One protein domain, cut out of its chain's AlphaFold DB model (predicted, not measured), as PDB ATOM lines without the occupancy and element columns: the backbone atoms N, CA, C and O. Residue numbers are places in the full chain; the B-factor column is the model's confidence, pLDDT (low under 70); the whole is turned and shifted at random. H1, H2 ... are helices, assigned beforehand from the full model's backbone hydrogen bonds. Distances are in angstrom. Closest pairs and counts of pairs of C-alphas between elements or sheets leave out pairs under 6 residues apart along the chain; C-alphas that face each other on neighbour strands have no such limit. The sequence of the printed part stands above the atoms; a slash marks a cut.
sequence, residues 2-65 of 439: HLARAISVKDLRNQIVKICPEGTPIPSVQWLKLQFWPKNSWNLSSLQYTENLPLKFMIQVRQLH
ATOM      1  N   HIS A   2      17.256   5.683 228.756       48.06
ATOM      2  CA  HIS A   2      18.563   5.396 229.361       48.06
ATOM      3  C   HIS A   2      18.813   3.885 229.304       48.06
ATOM      4  O   HIS A   2      18.389   3.156 230.195       48.06
ATOM      5  N   LEU A   3      19.445   3.412 228.229       52.44
ATOM      6  CA  LEU A   3      19.814   2.005 228.063       52.44
ATOM      7  C   LEU A   3      21.301   1.834 228.390       52.44
ATOM      8  O   LEU A   3      22.127   2.647 227.965       52.44
ATOM      9  N   ALA A   4      21.658   0.778 229.121       57.72
ATOM     10  CA  ALA A   4      23.054   0.374 229.219       57.72
ATOM     11  C   ALA A   4      23.592   0.108 227.803       57.72
ATOM     12  O   ALA A   4      22.957  -0.602 227.028       57.72
ATOM     13  N   ARG A   5      24.761   0.669 227.461       70.19
ATOM     14  CA  ARG A   5      25.372   0.450 226.137       70.19
ATOM     15  C   ARG A   5      25.604  -1.032 225.861       70.19
ATOM     16  O   ARG A   5      25.481  -1.440 224.727       70.19
ATOM     17  N   ALA A   6      25.892  -1.829 226.885       71.69
ATOM     18  CA  ALA A   6      25.923  -3.279 226.794       71.69
ATOM     19  C   ALA A   6      25.451  -3.894 228.113       71.69
ATOM     20  O   ALA A   6      25.755  -3.364 229.183       71.69
ATOM     21  N   ILE A   7      24.734  -5.016 228.040       76.94
ATOM     22  CA  ILE A   7      24.165  -5.698 229.221       76.94
ATOM     23  C   ILE A   7      25.100  -6.764 229.814       76.94
ATOM     24  O   ILE A   7      24.870  -7.272 230.907       76.94
ATOM     25  N   SER A   8      26.168  -7.125 229.097       75.25
ATOM     26  CA  SER A   8      27.217  -8.041 229.557       75.25
ATOM     27  C   SER A   8      28.510  -7.837 228.761       75.25
ATOM     28  O   SER A   8      28.501  -7.210 227.705       75.25
ATOM     29  N   VAL A   9      29.625  -8.431 229.203       74.19
ATOM     30  CA  VAL A   9      30.897  -8.406 228.444       74.19
ATOM     31  C   VAL A   9      30.761  -9.084 227.073       74.19
ATOM     32  O   VAL A   9      31.360  -8.645 226.093       74.19
ATOM     33  N   LYS A  10      29.954 -10.151 226.984       78.06
ATOM     34  CA  LYS A  10      29.691 -10.852 225.718       78.06
ATOM     35  C   LYS A  10      28.899  -9.965 224.760       78.06
ATOM     36  O   LYS A  10      29.235  -9.886 223.583       78.06
ATOM     37  N   ASP A  11      27.881  -9.290 225.282       78.62
ATOM     38  CA  ASP A  11      27.075  -8.346 224.515       78.62
ATOM     39  C   ASP A  11      27.912  -7.147 224.045       78.62
ATOM     40  O   ASP A  11      27.915  -6.837 222.858       78.62
ATOM     41  N   LEU A  12      28.745  -6.575 224.923       81.56
ATOM     42  CA  LEU A  12      29.680  -5.501 224.577       81.56
ATOM     43  C   LEU A  12      30.574  -5.890 223.394       81.56
ATOM     44  O   LEU A  12      30.691  -5.136 222.433       81.56
ATOM     45  N   ARG A  13      31.163  -7.092 223.433       84.94
ATOM     46  CA  ARG A  13      31.979  -7.609 222.328       84.94
ATOM     47  C   ARG A  13      31.174  -7.708 221.033       84.94
ATOM     48  O   ARG A  13      31.654  -7.277 219.992       84.94
ATOM     49  N   ASN A  14      29.973  -8.279 221.087       84.50
ATOM     50  CA  ASN A  14      29.126  -8.457 219.908       84.50
ATOM     51  C   ASN A  14      28.703  -7.116 219.297       84.50
ATOM     52  O   ASN A  14      28.644  -6.996 218.076       84.50
ATOM     53  N   GLN A  15      28.433  -6.110 220.127       83.12
ATOM     54  CA  GLN A  15      28.129  -4.764 219.656       83.12
ATOM     55  C   GLN A  15      29.344  -4.095 219.005       83.12
ATOM     56  O   GLN A  15      29.197  -3.502 217.944       83.12
ATOM     57  N   ILE A  16      30.544  -4.255 219.574       83.69
ATOM     58  CA  ILE A  16      31.791  -3.755 218.974       83.69
ATOM     59  C   ILE A  16      32.031  -4.403 217.602       83.69
ATOM     60  O   ILE A  16      32.292  -3.693 216.638       83.69
ATOM     61  N   VAL A  17      31.864  -5.729 217.483       86.75
ATOM     62  CA  VAL A  17      32.045  -6.468 216.213       86.75
ATOM     63  C   VAL A  17      31.174  -5.898 215.095       86.75
ATOM     64  O   VAL A  17      31.643  -5.777 213.974       86.75
ATOM     65  N   LYS A  18      29.924  -5.522 215.396       86.50
ATOM     66  CA  LYS A  18      28.996  -4.952 214.403       86.50
ATOM     67  C   LYS A  18      29.431  -3.581 213.874       86.50
ATOM     68  O   LYS A  18      28.963  -3.180 212.816       86.50
ATOM     69  N   ILE A  19      30.252  -2.855 214.629       86.50
ATOM     70  CA  ILE A  19      30.694  -1.493 214.300       86.50
ATOM     71  C   ILE A  19      32.091  -1.520 213.656       86.50
ATOM     72  O   ILE A  19      32.461  -0.595 212.936       86.50
ATOM     73  N   CYS A  20      32.879  -2.571 213.901       86.88
ATOM     74  CA  CYS A  20      34.214  -2.717 213.338       86.88
ATOM     75  C   CYS A  20      34.179  -3.127 211.849       86.88
ATOM     76  O   CYS A  20      33.381  -3.987 211.476       86.88
ATOM     77  N   PRO A  21      35.080  -2.584 211.008       89.88
ATOM     78  CA  PRO A  21      35.260  -3.039 209.630       89.88
ATOM     79  C   PRO A  21      35.620  -4.526 209.533       89.88
ATOM     80  O   PRO A  21      36.253  -5.091 210.434       89.88
ATOM     81  N   GLU A  22      35.271  -5.143 208.407       84.56
ATOM     82  CA  GLU A  22      35.585  -6.544 208.124       84.56
ATOM     83  C   GLU A  22      37.106  -6.795 208.166       84.56
ATOM     84  O   GLU A  22      37.899  -5.998 207.668       84.56
ATOM     85  N   GLY A  23      37.526  -7.878 208.831       83.19
ATOM     86  CA  GLY A  23      38.943  -8.207 209.045       83.19
ATOM     87  C   GLY A  23      39.603  -7.552 210.269       83.19
ATOM     88  O   GLY A  23      40.745  -7.883 210.583       83.19
ATOM     89  N   THR A  24      38.907  -6.676 211.005       88.44
ATOM     90  CA  THR A  24      39.441  -6.085 212.247       88.44
ATOM     91  C   THR A  24      39.635  -7.162 213.330       88.44
ATOM     92  O   THR A  24      38.675  -7.867 213.656       88.44
ATOM     93  N   PRO A  25      40.823  -7.288 213.954       86.19
ATOM     94  CA  PRO A  25      41.030  -8.207 215.071       86.19
ATOM     95  C   PRO A  25      40.176  -7.818 216.285       86.19
ATOM     96  O   PRO A  25      40.350  -6.750 216.869       86.19
ATOM     97  N   ILE A  26      39.257  -8.699 216.690       85.62
ATOM     98  CA  ILE A  26      38.371  -8.463 217.838       85.62
ATOM     99  C   ILE A  26      38.913  -9.186 219.078       85.62
ATOM    100  O   ILE A  26      39.096 -10.408 219.026       85.62
ATOM    101  N   PRO A  27      39.092  -8.497 220.221       82.94
ATOM    102  CA  PRO A  27      39.552  -9.131 221.453       82.94
ATOM    103  C   PRO A  27      38.598 -10.238 221.931       82.94
ATOM    104  O   PRO A  27      37.385 -10.225 221.685       82.94
ATOM    105  N   SER A  28      39.150 -11.224 222.637       86.56
ATOM    106  CA  SER A  28      38.356 -12.299 223.234       86.56
ATOM    107  C   SER A  28      37.534 -11.790 224.424       86.56
ATOM    108  O   SER A  28      37.846 -10.771 225.044       86.56
ATOM    109  N   VAL A  29      36.474 -12.523 224.782       81.12
ATOM    110  CA  VAL A  29      35.661 -12.209 225.973       81.12
ATOM    111  C   VAL A  29      36.521 -12.262 227.242       81.12
ATOM    112  O   VAL A  29      36.346 -11.434 228.132       81.12
ATOM    113  N   GLN A  30      37.463 -13.205 227.322       81.56
ATOM    114  CA  GLN A  30      38.413 -13.333 228.426       81.56
ATOM    115  C   GLN A  30      39.331 -12.112 228.522       81.56
ATOM    116  O   GLN A  30      39.503 -11.576 229.613       81.56
ATOM    117  N   TRP A  31      39.862 -11.635 227.392       84.75
ATOM    118  CA  TRP A  31      40.703 -10.439 227.365       84.75
ATOM    119  C   TRP A  31      39.943  -9.203 227.857       84.75
ATOM    120  O   TRP A  31      40.468  -8.455 228.676       84.75
ATOM    121  N   LEU A  32      38.685  -9.032 227.424       78.31
ATOM    122  CA  LEU A  32      37.823  -7.945 227.896       78.31
ATOM    123  C   LEU A  32      37.550  -8.046 229.400       78.31
ATOM    124  O   LEU A  32      37.649  -7.036 230.082       78.31
ATOM    125  N   LYS A  33      37.261  -9.242 229.934       75.75
ATOM    126  CA  LYS A  33      37.067  -9.453 231.383       75.75
ATOM    127  C   LYS A  33      38.296  -9.045 232.202       75.75
ATOM    128  O   LYS A  33      38.135  -8.437 233.253       75.75
ATOM    129  N   LEU A  34      39.501  -9.341 231.709       76.06
ATOM    130  CA  LEU A  34      40.757  -8.988 232.380       76.06
ATOM    131  C   LEU A  34      40.999  -7.472 232.463       76.06
ATOM    132  O   LEU A  34      41.729  -7.035 233.344       76.06
ATOM    133  N   GLN A  35      40.355  -6.660 231.614       73.94
ATOM    134  CA  GLN A  35      40.454  -5.195 231.699       73.94
ATOM    135  C   GLN A  35      39.682  -4.594 232.889       73.94
ATOM    136  O   GLN A  35      39.855  -3.412 233.183       73.94
ATOM    137  N   PHE A  36      38.844  -5.389 233.564       68.94
ATOM    138  CA  PHE A  36      38.067  -4.994 234.746       68.94
ATOM    139  C   PHE A  36      38.631  -5.602 236.046       68.94
ATOM    140  O   PHE A  36      37.891  -5.831 237.002       68.94
ATOM    141  N   TRP A  37      39.923  -5.941 236.069       63.75
ATOM    142  CA  TRP A  37      40.568  -6.509 237.250       63.75
ATOM    143  C   TRP A  37      40.813  -5.434 238.328       63.75
ATOM    144  O   TRP A  37      41.311  -4.357 237.999       63.75
ATOM    145  N   PRO A  38      40.509  -5.701 239.614       59.47
ATOM    146  CA  PRO A  38      40.734  -4.742 240.691       59.47
ATOM    147  C   PRO A  38      42.229  -4.463 240.903       59.47
ATOM    148  O   PRO A  38      43.017  -5.393 241.065       59.47
ATOM    149  N   LYS A  39      42.622  -3.186 241.021       58.69
ATOM    150  CA  LYS A  39      44.001  -2.804 241.401       58.69
ATOM    151  C   LYS A  39      44.409  -3.304 242.786       58.69
ATOM    152  O   LYS A  39      45.587  -3.520 243.048       58.69
ATOM    153  N   ASN A  40      43.435  -3.445 243.685       64.69
ATOM    154  CA  ASN A  40      43.634  -3.891 245.055       64.69
ATOM    155  C   ASN A  40      42.682  -5.053 245.365       64.69
ATOM    156  O   ASN A  40      41.469  -4.872 245.428       64.69
ATOM    157  N   SER A  41      43.236  -6.245 245.580       62.84
ATOM    158  CA  SER A  41      42.478  -7.462 245.896       62.84
ATOM    159  C   SER A  41      41.802  -7.440 247.272       62.84
ATOM    160  O   SER A  41      40.985  -8.310 247.556       62.84
ATOM    161  N   TRP A  42      42.136  -6.470 248.128       66.00
ATOM    162  CA  TRP A  42      41.677  -6.393 249.517       66.00
ATOM    163  C   TRP A  42      40.496  -5.442 249.731       66.00
ATOM    164  O   TRP A  42      39.959  -5.383 250.835       66.00
ATOM    165  N   ASN A  43      40.072  -4.694 248.706       57.47
ATOM    166  CA  ASN A  43      38.969  -3.744 248.820       57.47
ATOM    167  C   ASN A  43      37.811  -4.132 247.884       57.47
ATOM    168  O   ASN A  43      37.957  -4.158 246.667       57.47
ATOM    169  N   LEU A  44      36.635  -4.415 248.455       57.22
ATOM    170  CA  LEU A  44      35.435  -4.845 247.718       57.22
ATOM    171  C   LEU A  44      34.969  -3.820 246.672       57.22
ATOM    172  O   LEU A  44      34.404  -4.205 245.648       57.22
ATOM    173  N   SER A  45      35.231  -2.527 246.889       54.72
ATOM    174  CA  SER A  45      34.921  -1.480 245.910       54.72
ATOM    175  C   SER A  45      35.771  -1.598 244.642       54.72
ATOM    176  O   SER A  45      35.306  -1.221 243.569       54.72
ATOM    177  N   SER A  46      36.968  -2.194 244.726       54.09
ATOM    178  CA  SER A  46      37.891  -2.386 243.602       54.09
ATOM    179  C   SER A  46      37.313  -3.258 242.480       54.09
ATOM    180  O   SER A  46      37.743  -3.116 241.341       54.09
ATOM    181  N   LEU A  47      36.285  -4.077 242.755       55.66
ATOM    182  CA  LEU A  47      35.534  -4.843 241.743       55.66
ATOM    183  C   LEU A  47      34.779  -3.958 240.730       55.66
ATOM    184  O   LEU A  47      34.341  -4.451 239.692       55.66
ATOM    185  N   GLN A  48      34.587  -2.668 241.032       55.19
ATOM    186  CA  GLN A  48      33.831  -1.724 240.202       55.19
ATOM    187  C   GLN A  48      34.722  -0.802 239.351       55.19
ATOM    188  O   GLN A  48      34.188  -0.007 238.573       55.19
ATOM    189  N   TYR A  49      36.056  -0.879 239.474       54.94
ATOM    190  CA  TYR A  49      36.963   0.094 238.861       54.94
ATOM    191  C   TYR A  49      37.615  -0.382 237.558       54.94
ATOM    192  O   TYR A  49      38.086  -1.505 237.415       54.94
ATOM    193  N   THR A  50      37.612   0.560 236.616       58.81
ATOM    194  CA  THR A  50      38.295   0.618 235.322       58.81
ATOM    195  C   THR A  50      39.769   0.884 235.466       58.81
ATOM    196  O   THR A  50      40.111   1.829 236.179       58.81
ATOM    197  N   GLU A  51      40.602   0.226 234.658       54.41
ATOM    198  CA  GLU A  51      41.974   0.714 234.475       54.41
ATOM    199  C   GLU A  51      42.357   0.967 233.013       54.41
ATOM    200  O   GLU A  51      42.744   2.088 232.704       54.41
ATOM    201  N   ASN A  52      42.158   0.029 232.080       61.34
ATOM    202  CA  ASN A  52      42.605   0.235 230.685       61.34
ATOM    203  C   ASN A  52      41.528   0.751 229.718       61.34
ATOM    204  O   ASN A  52      41.849   1.315 228.675       61.34
ATOM    205  N   LEU A  53      40.248   0.550 230.035       66.81
ATOM    206  CA  LEU A  53      39.120   1.028 229.233       66.81
ATOM    207  C   LEU A  53      38.278   1.983 230.082       66.81
ATOM    208  O   LEU A  53      38.061   1.683 231.255       66.81
ATOM    209  N   PRO A  54      37.738   3.085 229.531       68.75
ATOM    210  CA  PRO A  54      36.859   4.001 230.260       68.75
ATOM    211  C   PRO A  54      35.436   3.415 230.433       68.75
ATOM    212  O   PRO A  54      34.446   4.020 230.030       68.75
ATOM    213  N   LEU A  55      35.321   2.202 230.991       69.50
ATOM    214  CA  LEU A  55      34.082   1.424 231.138       69.50
ATOM    215  C   LEU A  55      33.973   0.777 232.525       69.50
ATOM    216  O   LEU A  55      34.726  -0.136 232.825       69.50
ATOM    217  N   LYS A  56      33.008   1.161 233.363       70.00
ATOM    218  CA  LYS A  56      32.820   0.545 234.693       70.00
ATOM    219  C   LYS A  56      31.654  -0.439 234.726       70.00
ATOM    220  O   LYS A  56      30.641  -0.218 234.059       70.00
ATOM    221  N   PHE A  57      31.748  -1.469 235.567       68.31
ATOM    222  CA  PHE A  57      30.565  -2.217 235.982       68.31
ATOM    223  C   PHE A  57      29.771  -1.367 236.967       68.31
ATOM    224  O   PHE A  57      30.264  -1.002 238.032       68.31
ATOM    225  N   MET A  58      28.540  -1.032 236.599       66.38
ATOM    226  CA  MET A  58      27.640  -0.268 237.450       66.38
ATOM    227  C   MET A  58      26.420  -1.119 237.766       66.38
ATOM    228  O   MET A  58      25.753  -1.613 236.860       66.38
ATOM    229  N   ILE A  59      26.114  -1.266 239.053       62.56
ATOM    230  CA  ILE A  59      24.816  -1.785 239.472       62.56
ATOM    231  C   ILE A  59      23.812  -0.663 239.234       62.56
ATOM    232  O   ILE A  59      23.974   0.435 239.767       62.56
ATOM    233  N   GLN A  60      22.786  -0.920 238.426       53.38
ATOM    234  CA  GLN A  60      21.698   0.031 238.262       53.38
ATOM    235  C   GLN A  60      20.964   0.172 239.598       53.38
ATOM    236  O   GLN A  60      20.293  -0.742 240.074       53.38
ATOM    237  N   VAL A  61      21.122   1.335 240.214       57.69
ATOM    238  CA  VAL A  61      20.471   1.721 241.465       57.69
ATOM    239  C   VAL A  61      19.514   2.878 241.189       57.69
ATOM    240  O   VAL A  61      19.761   3.706 240.312       57.69
ATOM    241  N   ARG A  62      18.394   2.935 241.918       56.19
ATOM    242  CA  ARG A  62      17.422   4.035 241.825       56.19
ATOM    243  C   ARG A  62      18.016   5.280 242.501       56.19
ATOM    244  O   ARG A  62      17.807   5.481 243.687       56.19
ATOM    245  N   GLN A  63      18.822   6.046 241.766       54.50
ATOM    246  CA  GLN A  63      19.523   7.244 242.270       54.50
ATOM    247  C   GLN A  63      18.850   8.567 241.891       54.50
ATOM    248  O   GLN A  63      19.191   9.609 242.442       54.50
ATOM    249  N   LEU A  64      17.928   8.549 240.925       52.12
ATOM    250  CA  LEU A  64      17.207   9.746 240.512       52.12
ATOM    251  C   LEU A  64      16.037   9.969 241.466       52.12
ATOM    252  O   LEU A  64      15.054   9.230 241.435       52.12
ATOM    253  N   HIS A  65      16.171  10.983 242.313       64.94
ATOM    254  CA  HIS A  65      15.109  11.448 243.193       64.94
ATOM    255  C   HIS A  65      14.388  12.625 242.538       64.94
ATOM    256  O   HIS A  65      15.023  13.500 241.946       64.94
TER     257      HIS A  65
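AT A GLANCE: This is residues 2 to 65 of the 439 residues of an uncharacterized protein of Rhizophagus clarus (UniProt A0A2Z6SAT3). Look first for a flat, loose chain with little regular structure: H1, the longest helix, packs on short H2 after the chain turns back, residues 18 to 24 stick out at the turn, and small H3 sits apart from both. The 64 printed residues, all helix in class with 22 in named helices, run H1, H2, H3 with no named strand. The radius of gyration of the C-alphas is 14.0 A; the spans are 41 by 32 by 15 A.

IN THESE COORDINATES: Find C-alpha 9 at (30.897, -8.406, 228.444); H1, residues 9 to 19, runs 15.7 A from there. H2 is residues 29 to 34, 8.8 A. H3, residues 44 to 48, spans 8.3 A and ends at C-alpha 48, (33.831, -1.724, 240.202).

HOW THE PARTS SIT: H1 and H2 touch, closest at the C-alphas of Lys 10 and Val 29, 6.1 A, at a steep tilt of 63 degrees, opposite ways. H3 is apart from H1 and H2. Every O i to N i+4 pair is within hydrogen-bond range in H2, 6 of 7 in H1 and 0 of 1 in H3, where 2 of 2 O i to N i+3 pairs are.

THE WHOLE: The C-alphas farthest apart, of Gly 23 and His 65, are 46.0 A apart. The printed part has no cut, and both links are short. Residues 49 to 65 hold no named element. Look for pLDDT under 70 at residues 2 to 4, 36 to 55 and 57 to 65.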